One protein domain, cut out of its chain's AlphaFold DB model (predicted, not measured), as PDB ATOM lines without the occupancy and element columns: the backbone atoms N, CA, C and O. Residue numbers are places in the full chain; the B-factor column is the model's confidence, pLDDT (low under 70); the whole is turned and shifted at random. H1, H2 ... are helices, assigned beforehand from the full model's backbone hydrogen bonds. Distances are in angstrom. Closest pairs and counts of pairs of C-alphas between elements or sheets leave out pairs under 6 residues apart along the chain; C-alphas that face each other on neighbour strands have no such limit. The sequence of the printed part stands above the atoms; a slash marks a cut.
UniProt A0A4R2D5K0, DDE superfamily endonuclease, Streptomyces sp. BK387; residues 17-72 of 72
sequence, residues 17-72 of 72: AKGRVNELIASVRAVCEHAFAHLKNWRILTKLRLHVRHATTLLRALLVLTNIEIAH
ATOM      1  N   ALA A  17     249.415 295.344 267.187       85.56
ATOM      2  CA  ALA A  17     250.664 294.655 267.511       85.56
ATOM      3  C   ALA A  17     251.835 295.080 266.601       85.56
ATOM      4  O   ALA A  17     252.953 295.243 267.078       85.56
ATOM      5  N   LYS A  18     251.584 295.312 265.305       87.88
ATOM      6  CA  LYS A  18     252.603 295.790 264.355       87.88
ATOM      7  C   LYS A  18     252.970 297.252 264.610       87.88
ATOM      8  O   LYS A  18     254.138 297.593 264.505       87.88
ATOM      9  N   GLY A  19     251.999 298.077 265.013       87.00
ATOM     10  CA  GLY A  19     252.256 299.457 265.444       87.00
ATOM     11  C   GLY A  19     253.222 299.525 266.631       87.00
ATOM     12  O   GLY A  19     254.216 300.237 266.570       87.00
ATOM     13  N   ARG A  20     253.011 298.685 267.654       89.19
ATOM     14  CA  ARG A  20     253.925 298.581 268.808       89.19
ATOM     15  C   ARG A  20     255.336 298.125 268.429       89.19
ATOM     16  O   ARG A  20     256.318 298.610 268.981       89.19
ATOM     17  N   VAL A  21     255.459 297.203 267.474       87.94
ATOM     18  CA  VAL A  21     256.771 296.781 266.956       87.94
ATOM     19  C   VAL A  21     257.470 297.930 266.226       87.94
ATOM     20  O   VAL A  21     258.666 298.128 266.415       87.94
ATOM     21  N   ASN A  22     256.735 298.711 265.437       88.94
ATOM     22  CA  ASN A  22     257.267 299.889 264.754       88.94
ATOM     23  C   ASN A  22     257.753 300.960 265.743       88.94
ATOM     24  O   ASN A  22     258.839 301.507 265.562       88.94
ATOM     25  N   GLU A  23     257.011 301.207 266.826       88.50
ATOM     26  CA  GLU A  23     257.437 302.104 267.911       88.50
ATOM     27  C   GLU A  23     258.744 301.635 268.565       88.50
ATOM     28  O   GLU A  23     259.653 302.439 268.772       88.50
ATOM     29  N   LEU A  24     258.883 300.330 268.823       87.56
ATOM     30  CA  LEU A  24     260.122 299.752 269.348       87.56
ATOM     31  C   LEU A  24     261.287 299.886 268.352       87.56
ATOM     32  O   LEU A  24     262.410 300.206 268.736       87.56
ATOM     33  N   ILE A  25     261.040 299.670 267.058       85.88
ATOM     34  CA  ILE A  25     262.057 299.867 266.014       85.88
ATOM     35  C   ILE A  25     262.473 301.344 265.946       85.88
ATOM     36  O   ILE A  25     263.662 301.642 265.797       85.88
ATOM     37  N   ALA A  26     261.517 302.267 266.065       86.12
ATOM     38  CA  ALA A  26     261.766 303.700 266.051       86.12
ATOM     39  C   ALA A  26     262.566 304.156 267.279       86.12
ATOM     40  O   ALA A  26     263.518 304.921 267.119       86.12
ATOM     41  N   SER A  27     262.252 303.653 268.478       84.75
ATOM     42  CA  SER A  27     262.986 304.002 269.700       84.75
ATOM     43  C   SER A  27     264.442 303.532 269.641       84.75
ATOM     44  O   SER A  27     265.358 304.317 269.890       84.75
ATOM     45  N   VAL A  28     264.679 302.296 269.193       84.06
ATOM     46  CA  VAL A  28     266.035 301.762 268.994       84.06
ATOM     47  C   VAL A  28     266.793 302.574 267.941       84.06
ATOM     48  O   VAL A  28     267.974 302.881 268.127       84.06
ATOM     49  N   ARG A  29     266.128 302.964 266.845       84.00
ATOM     50  CA  ARG A  29     266.734 303.800 265.803       84.00
ATOM     51  C   ARG A  29     267.120 305.176 266.339       84.00
ATOM     52  O   ARG A  29     268.247 305.596 266.096       84.00
ATOM     53  N   ALA A  30     266.242 305.832 267.094       85.12
ATOM     54  CA  ALA A  30     266.507 307.143 267.678       85.12
ATOM     55  C   ALA A  30     267.733 307.116 268.604       85.12
ATOM     56  O   ALA A  30     268.621 307.959 268.476       85.12
ATOM     57  N   VAL A  31     267.839 306.104 269.474       83.31
ATOM     58  CA  VAL A  31     269.010 305.920 270.350       83.31
ATOM     59  C   VAL A  31     270.283 305.698 269.532       83.31
ATOM     60  O   VAL A  31     271.309 306.324 269.799       83.31
ATOM     61  N   CYS A  32     270.225 304.855 268.496       80.06
ATOM     62  CA  CYS A  32     271.375 304.601 267.629       80.06
ATOM     63  C   CYS A  32     271.820 305.863 266.879       80.06
ATOM     64  O   CYS A  32     273.009 306.176 266.853       80.06
ATOM     65  N   GLU A  33     270.886 306.590 266.267       83.31
ATOM     66  CA  GLU A  33     271.166 307.823 265.527       83.31
ATOM     67  C   GLU A  33     271.742 308.904 266.443       83.31
ATOM     68  O   GLU A  33     272.735 309.540 266.082       83.31
ATOM     69  N   HIS A  34     271.190 309.051 267.650       84.75
ATOM     70  CA  HIS A  34     271.692 309.976 268.657       84.75
ATOM     71  C   HIS A  34     273.120 309.618 269.093       84.75
ATOM     72  O   HIS A  34     274.017 310.462 269.038       84.75
ATOM     73  N   ALA A  35     273.381 308.349 269.419       78.94
ATOM     74  CA  ALA A  35     274.726 307.878 269.739       78.94
ATOM     75  C   ALA A  35     275.702 308.127 268.573       78.94
ATOM     76  O   ALA A  35     276.786 308.672 268.772       78.94
ATOM     77  N   PHE A  36     275.312 307.822 267.331       75.44
ATOM     78  CA  PHE A  36     276.137 308.105 266.153       75.44
ATOM     79  C   PHE A  36     276.396 309.598 265.939       75.44
ATOM     80  O   PHE A  36     277.494 309.959 265.504       75.44
ATOM     81  N   ALA A  37     275.427 310.466 266.230       83.56
ATOM     82  CA  ALA A  37     275.612 311.911 266.177       83.56
ATOM     83  C   ALA A  37     276.674 312.363 267.190       83.56
ATOM     84  O   ALA A  37     277.588 313.100 266.819       83.56
ATOM     85  N   HIS A  38     276.637 311.838 268.419       81.31
ATOM     86  CA  HIS A  38     277.672 312.078 269.430       81.31
ATOM     87  C   HIS A  38     279.056 311.580 268.983       81.31
ATOM     88  O   HIS A  38     280.038 312.323 269.053       81.31
ATOM     89  N   LEU A  39     279.138 310.363 268.435       75.88
ATOM     90  CA  LEU A  39     280.392 309.800 267.920       75.88
ATOM     91  C   LEU A  39     280.977 310.652 266.775       75.88
ATOM     92  O   LEU A  39     282.192 310.878 266.717       75.88
ATOM     93  N   LYS A  40     280.125 311.161 265.873       73.38
ATOM     94  CA  LYS A  40     280.530 312.092 264.807       73.38
ATOM     95  C   LYS A  40     281.003 313.430 265.375       73.38
ATOM     96  O   LYS A  40     282.059 313.903 264.962       73.38
ATOM     97  N   ASN A  41     280.268 313.997 266.333       78.75
ATOM     98  CA  ASN A  41     280.602 315.271 266.971       78.75
ATOM     99  C   ASN A  41     281.981 315.224 267.650       78.75
ATOM    100  O   ASN A  41     282.807 316.113 267.468       78.75
ATOM    101  N   TRP A  42     282.297 314.129 268.345       79.31
ATOM    102  CA  TRP A  42     283.609 313.932 268.976       79.31
ATOM    103  C   TRP A  42     284.730 313.590 267.986       79.31
ATOM    104  O   TRP A  42     285.886 313.405 268.388       79.31
ATOM    105  N   ARG A  43     284.399 313.486 266.689       74.69
ATOM    106  CA  ARG A  43     285.270 312.999 265.611       74.69
ATOM    107  C   ARG A  43     285.935 311.678 265.987       74.69
ATOM    108  O   ARG A  43     287.047 311.406 265.545       74.69
ATOM    109  N   ILE A  44     285.266 310.850 266.795       68.88
ATOM    110  CA  ILE A  44     285.849 309.637 267.378       68.88
ATOM    111  C   ILE A  44     286.285 308.687 266.259       68.88
ATOM    112  O   ILE A  44     287.376 308.147 266.310       68.88
ATOM    113  N   LEU A  45     285.499 308.595 265.181       66.62
ATOM    114  CA  LEU A  45     285.801 307.781 264.002       66.62
ATOM    115  C   LEU A  45     287.014 308.303 263.226       66.62
ATOM    116  O   LEU A  45     287.808 307.515 262.718       66.62
ATOM    117  N   THR A  46     287.189 309.625 263.166       65.69
ATOM    118  CA  THR A  46     288.364 310.261 262.558       65.69
ATOM    119  C   THR A  46     289.602 310.078 263.434       65.69
ATOM    120  O   THR A  46     290.670 309.774 262.912       65.69
ATOM    121  N   LYS A  47     289.455 310.209 264.759       65.25
ATOM    122  CA  LYS A  47     290.521 309.976 265.745       65.25
ATOM    123  C   LYS A  47     290.951 308.506 265.783       65.25
ATOM    124  O   LYS A  47     292.135 308.227 265.891       65.25
ATOM    125  N   LEU A  48     290.005 307.580 265.632       64.06
ATOM    126  CA  LEU A  48     290.246 306.138 265.590       64.06
ATOM    127  C   LEU A  48     290.681 305.627 264.209       64.06
ATOM    128  O   LEU A  48     291.064 304.467 264.106       64.06
ATOM    129  N   ARG A  49     290.601 306.440 263.140       63.47
ATOM    130  CA  ARG A  49     290.824 306.009 261.739       63.47
ATOM    131  C   ARG A  49     290.069 304.716 261.362       63.47
ATOM    132  O   ARG A  49     290.487 303.981 260.470       63.47
ATOM    133  N   LEU A  50     288.955 304.409 262.030       63.00
ATOM    134  CA  LEU A  50     288.260 303.132 261.867       63.00
ATOM    135  C   LEU A  50     287.336 303.185 260.649       63.00
ATOM    136  O   LEU A  50     286.373 303.952 260.606       63.00
ATOM    137  N   HIS A  51     287.614 302.320 259.672       65.69
ATOM    138  CA  HIS A  51     286.729 302.049 258.539       65.69
ATOM    139  C   HIS A  51     285.307 301.738 259.047       65.69
ATOM    140  O   HIS A  51     285.148 301.079 260.076       65.69
ATOM    141  N   VAL A  52     284.264 302.160 258.321       65.38
ATOM    142  CA  VAL A  52     282.835 302.062 258.720       65.38
ATOM    143  C   VAL A  52     282.432 300.671 259.247       65.38
ATOM    144  O   VAL A  52     281.605 300.537 260.154       65.38
ATOM    145  N   ARG A  53     283.070 299.616 258.726       66.44
ATOM    146  CA  ARG A  53     282.893 298.228 259.178       66.44
ATOM    147  C   ARG A  53     283.263 298.040 260.656       66.44
ATOM    148  O   ARG A  53     282.513 297.397 261.383       66.44
ATOM    149  N   HIS A  54     284.359 298.635 261.119       68.44
ATOM    150  CA  HIS A  54     284.797 298.529 262.509       68.44
ATOM    151  C   HIS A  54     283.976 299.401 263.459       68.44
ATOM    152  O   HIS A  54     283.726 298.989 264.585       68.44
ATOM    153  N   ALA A  55     283.481 300.553 262.996       71.31
ATOM    154  CA  ALA A  55     282.535 301.365 263.764       71.31
ATOM    155  C   ALA A  55     281.261 300.572 264.105       71.31
ATOM    156  O   ALA A  55     280.742 300.645 265.215       71.31
ATOM    157  N   THR A  56     280.795 299.752 263.160       72.88
ATOM    158  CA  THR A  56     279.630 298.880 263.357       72.88
ATOM    159  C   THR A  56     279.918 297.767 264.368       72.88
ATOM    160  O   THR A  56     279.061 297.442 265.186       72.88
ATOM    161  N   THR A  57     281.119 297.181 264.334       78.94
ATOM    162  CA  THR A  57     281.553 296.196 265.339       78.94
ATOM    163  C   THR A  57     281.646 296.822 266.729       78.94
ATOM    164  O   THR A  57     281.154 296.236 267.686       78.94
ATOM    165  N   LEU A  58     282.200 298.033 266.831       74.81
ATOM    166  CA  LEU A  58     282.321 298.764 268.090       74.81
ATOM    167  C   LEU A  58     280.947 299.102 268.683       74.81
ATOM    168  O   LEU A  58     280.725 298.886 269.868       74.81
ATOM    169  N   LEU A  59     279.999 299.548 267.855       74.25
ATOM    170  CA  LEU A  59     278.626 299.785 268.297       74.25
ATOM    171  C   LEU A  59     277.953 298.503 268.798       74.25
ATOM    172  O   LEU A  59     277.257 298.542 269.804       74.25
ATOM    173  N   ARG A  60     278.157 297.363 268.120       76.81
ATOM    174  CA  ARG A  60     277.624 296.075 268.590       76.81
ATOM    175  C   ARG A  60     278.222 295.667 269.932       76.81
ATOM    176  O   ARG A  60     277.480 295.211 270.790       76.81
ATOM    177  N   ALA A  61     279.530 295.843 270.107       77.25
ATOM    178  CA  ALA A  61     280.199 295.556 271.370       77.25
ATOM    179  C   ALA A  61     279.680 296.462 272.498       77.25
ATOM    180  O   ALA A  61     279.338 295.959 273.563       77.25
ATOM    181  N   LEU A  62     279.540 297.766 272.235       76.38
ATOM    182  CA  LEU A  62     278.952 298.720 273.176       76.38
ATOM    183  C   LEU A  62     277.522 298.333 273.539       76.38
ATOM    184  O   LEU A  62     277.219 298.221 274.714       76.38
ATOM    185  N   LEU A  63     276.670 298.056 272.550       76.62
ATOM    186  CA  LEU A  63     275.278 297.677 272.777       76.62
ATOM    187  C   LEU A  63     275.156 296.411 273.636       76.62
ATOM    188  O   LEU A  63     274.304 296.357 274.515       76.62
ATOM    189  N   VAL A  64     275.992 295.398 273.393       80.12
ATOM    190  CA  VAL A  64     276.022 294.185 274.228       80.12
ATOM    191  C   VAL A  64     276.450 294.531 275.651       80.12
ATOM    192  O   VAL A  64     275.788 294.106 276.590       80.12
ATOM    193  N   LEU A  65     277.493 295.348 275.811       73.75
ATOM    194  CA  LEU A  65     277.970 295.781 277.122       73.75
ATOM    195  C   LEU A  65     276.879 296.531 277.903       73.75
ATOM    196  O   LEU A  65     276.619 296.194 279.052       73.75
ATOM    197  N   THR A  66     276.182 297.480 277.270       70.62
ATOM    198  CA  THR A  66     275.116 298.249 277.934       70.62
ATOM    199  C   THR A  66     273.901 297.382 278.260       70.62
ATOM    200  O   THR A  66     273.284 297.570 279.298       70.62
ATOM    201  N   ASN A  67     273.554 296.407 277.413       69.31
ATOM    202  CA  ASN A  67     272.464 295.475 277.727       69.31
ATOM    203  C   ASN A  67     272.814 294.534 278.887       69.31
ATOM    204  O   ASN A  67     271.921 294.173 279.644       69.31
ATOM    205  N   ILE A  68     274.083 294.144 279.039       67.25
ATOM    206  CA  ILE A  68     274.543 293.355 280.192       67.25
ATOM    207  C   ILE A  68     274.513 294.206 281.466       67.25
ATOM    208  O   ILE A  68     274.074 293.719 282.501       67.25
ATOM    209  N   GLU A  69     274.927 295.472 281.385       62.59
ATOM    210  CA  GLU A  69     274.919 296.406 282.517       62.59
ATOM    211  C   GLU A  69     273.500 296.742 283.002       62.59
ATOM    212  O   GLU A  69     273.279 296.851 284.198       62.59
ATOM    213  N   ILE A  70     272.525 296.852 282.092       58.47
ATOM    214  CA  ILE A  70     271.110 297.112 282.427       58.47
ATOM    215  C   ILE A  70     270.397 295.849 282.951       58.47
ATOM    216  O   ILE A  70     269.362 295.946 283.607       58.47
ATOM    217  N   ALA A  71     270.912 294.656 282.638       57.88
ATOM    218  CA  ALA A  71     270.339 293.382 283.074       57.88
ATOM    219  C   ALA A  71     270.785 292.949 284.489       57.88
ATOM    220  O   ALA A  71     270.418 291.852 284.919       57.88
ATOM    221  N   HIS A  72     271.556 293.785 285.189       44.91
ATOM    222  CA  HIS A  72     272.010 293.609 286.571       44.91
ATOM    223  C   HIS A  72     271.507 294.770 287.443       44.91
ATOM    224  O   HIS A  72     271.335 294.552 288.663       44.91
TER     225      HIS A  72
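AT A GLANCE: This is residues 17 to 72 of the 72 residues of the protein "DDE superfamily endonuclease" of Streptomyces sp. BK387 (UniProt A0A4R2D5K0). One long helix, H1, and a shorter one, H3, make an open V, with the short helix H2 and its links at the corner where they come near each other. The two arms of the V stick out from this small body: residues 17 to 31 of H1, and residues 64 to 72, of which 64 to 70 belong to H3. The printed part has 56 residues, with three named helices in the order H1, H2, H3 and no named strand; its class is all helix. The whole is loose, with a radius of gyration of the C-alphas of 13.6 A, and elongated, spanning 42 by 26 by 18 A.

IN THESE COORDINATES: H1, the longest helix, holds residues 17 to 41 and measures 36.4 A, from C-alpha 17 at (250.664, 294.655, 267.511) to C-alpha 41 at (280.602, 315.271, 266.971). H3 holds residues 52 to 70 and measures 26.9 A, ending with C-alpha 70 at (271.110, 297.112, 282.427). H2 is residues 44 to 47.

HOW THE PARTS SIT: H1 and H3 are near each other, with 6 pairs of C-alphas within 10 A and no pair within 8 A. H1 and H2 are close but not clearly touching; their closest C-alphas, those of Leu 39 and Leu 45, are 7.0 A apart. H2 and H3 are also close but not clearly touching, with the closest C-alphas, those of Leu 45 and Ala 55, 7.2 A apart. In H1 and H3 every O i to N i+4 pair is within hydrogen-bond range, and H2 is too short for such a pair.

THE WHOLE: The C-alphas farthest apart, those of Ala 17 and Lys 47, are 42.7 A apart. Without the stretches that stand free, the body has 32 residues and spans 20 by 19 by 11 A. Both links are tight, and the printed part has no cut. Mean pLDDT of the printed part is 75.6; residues 44 to 54 and 67 to 72 are under 70.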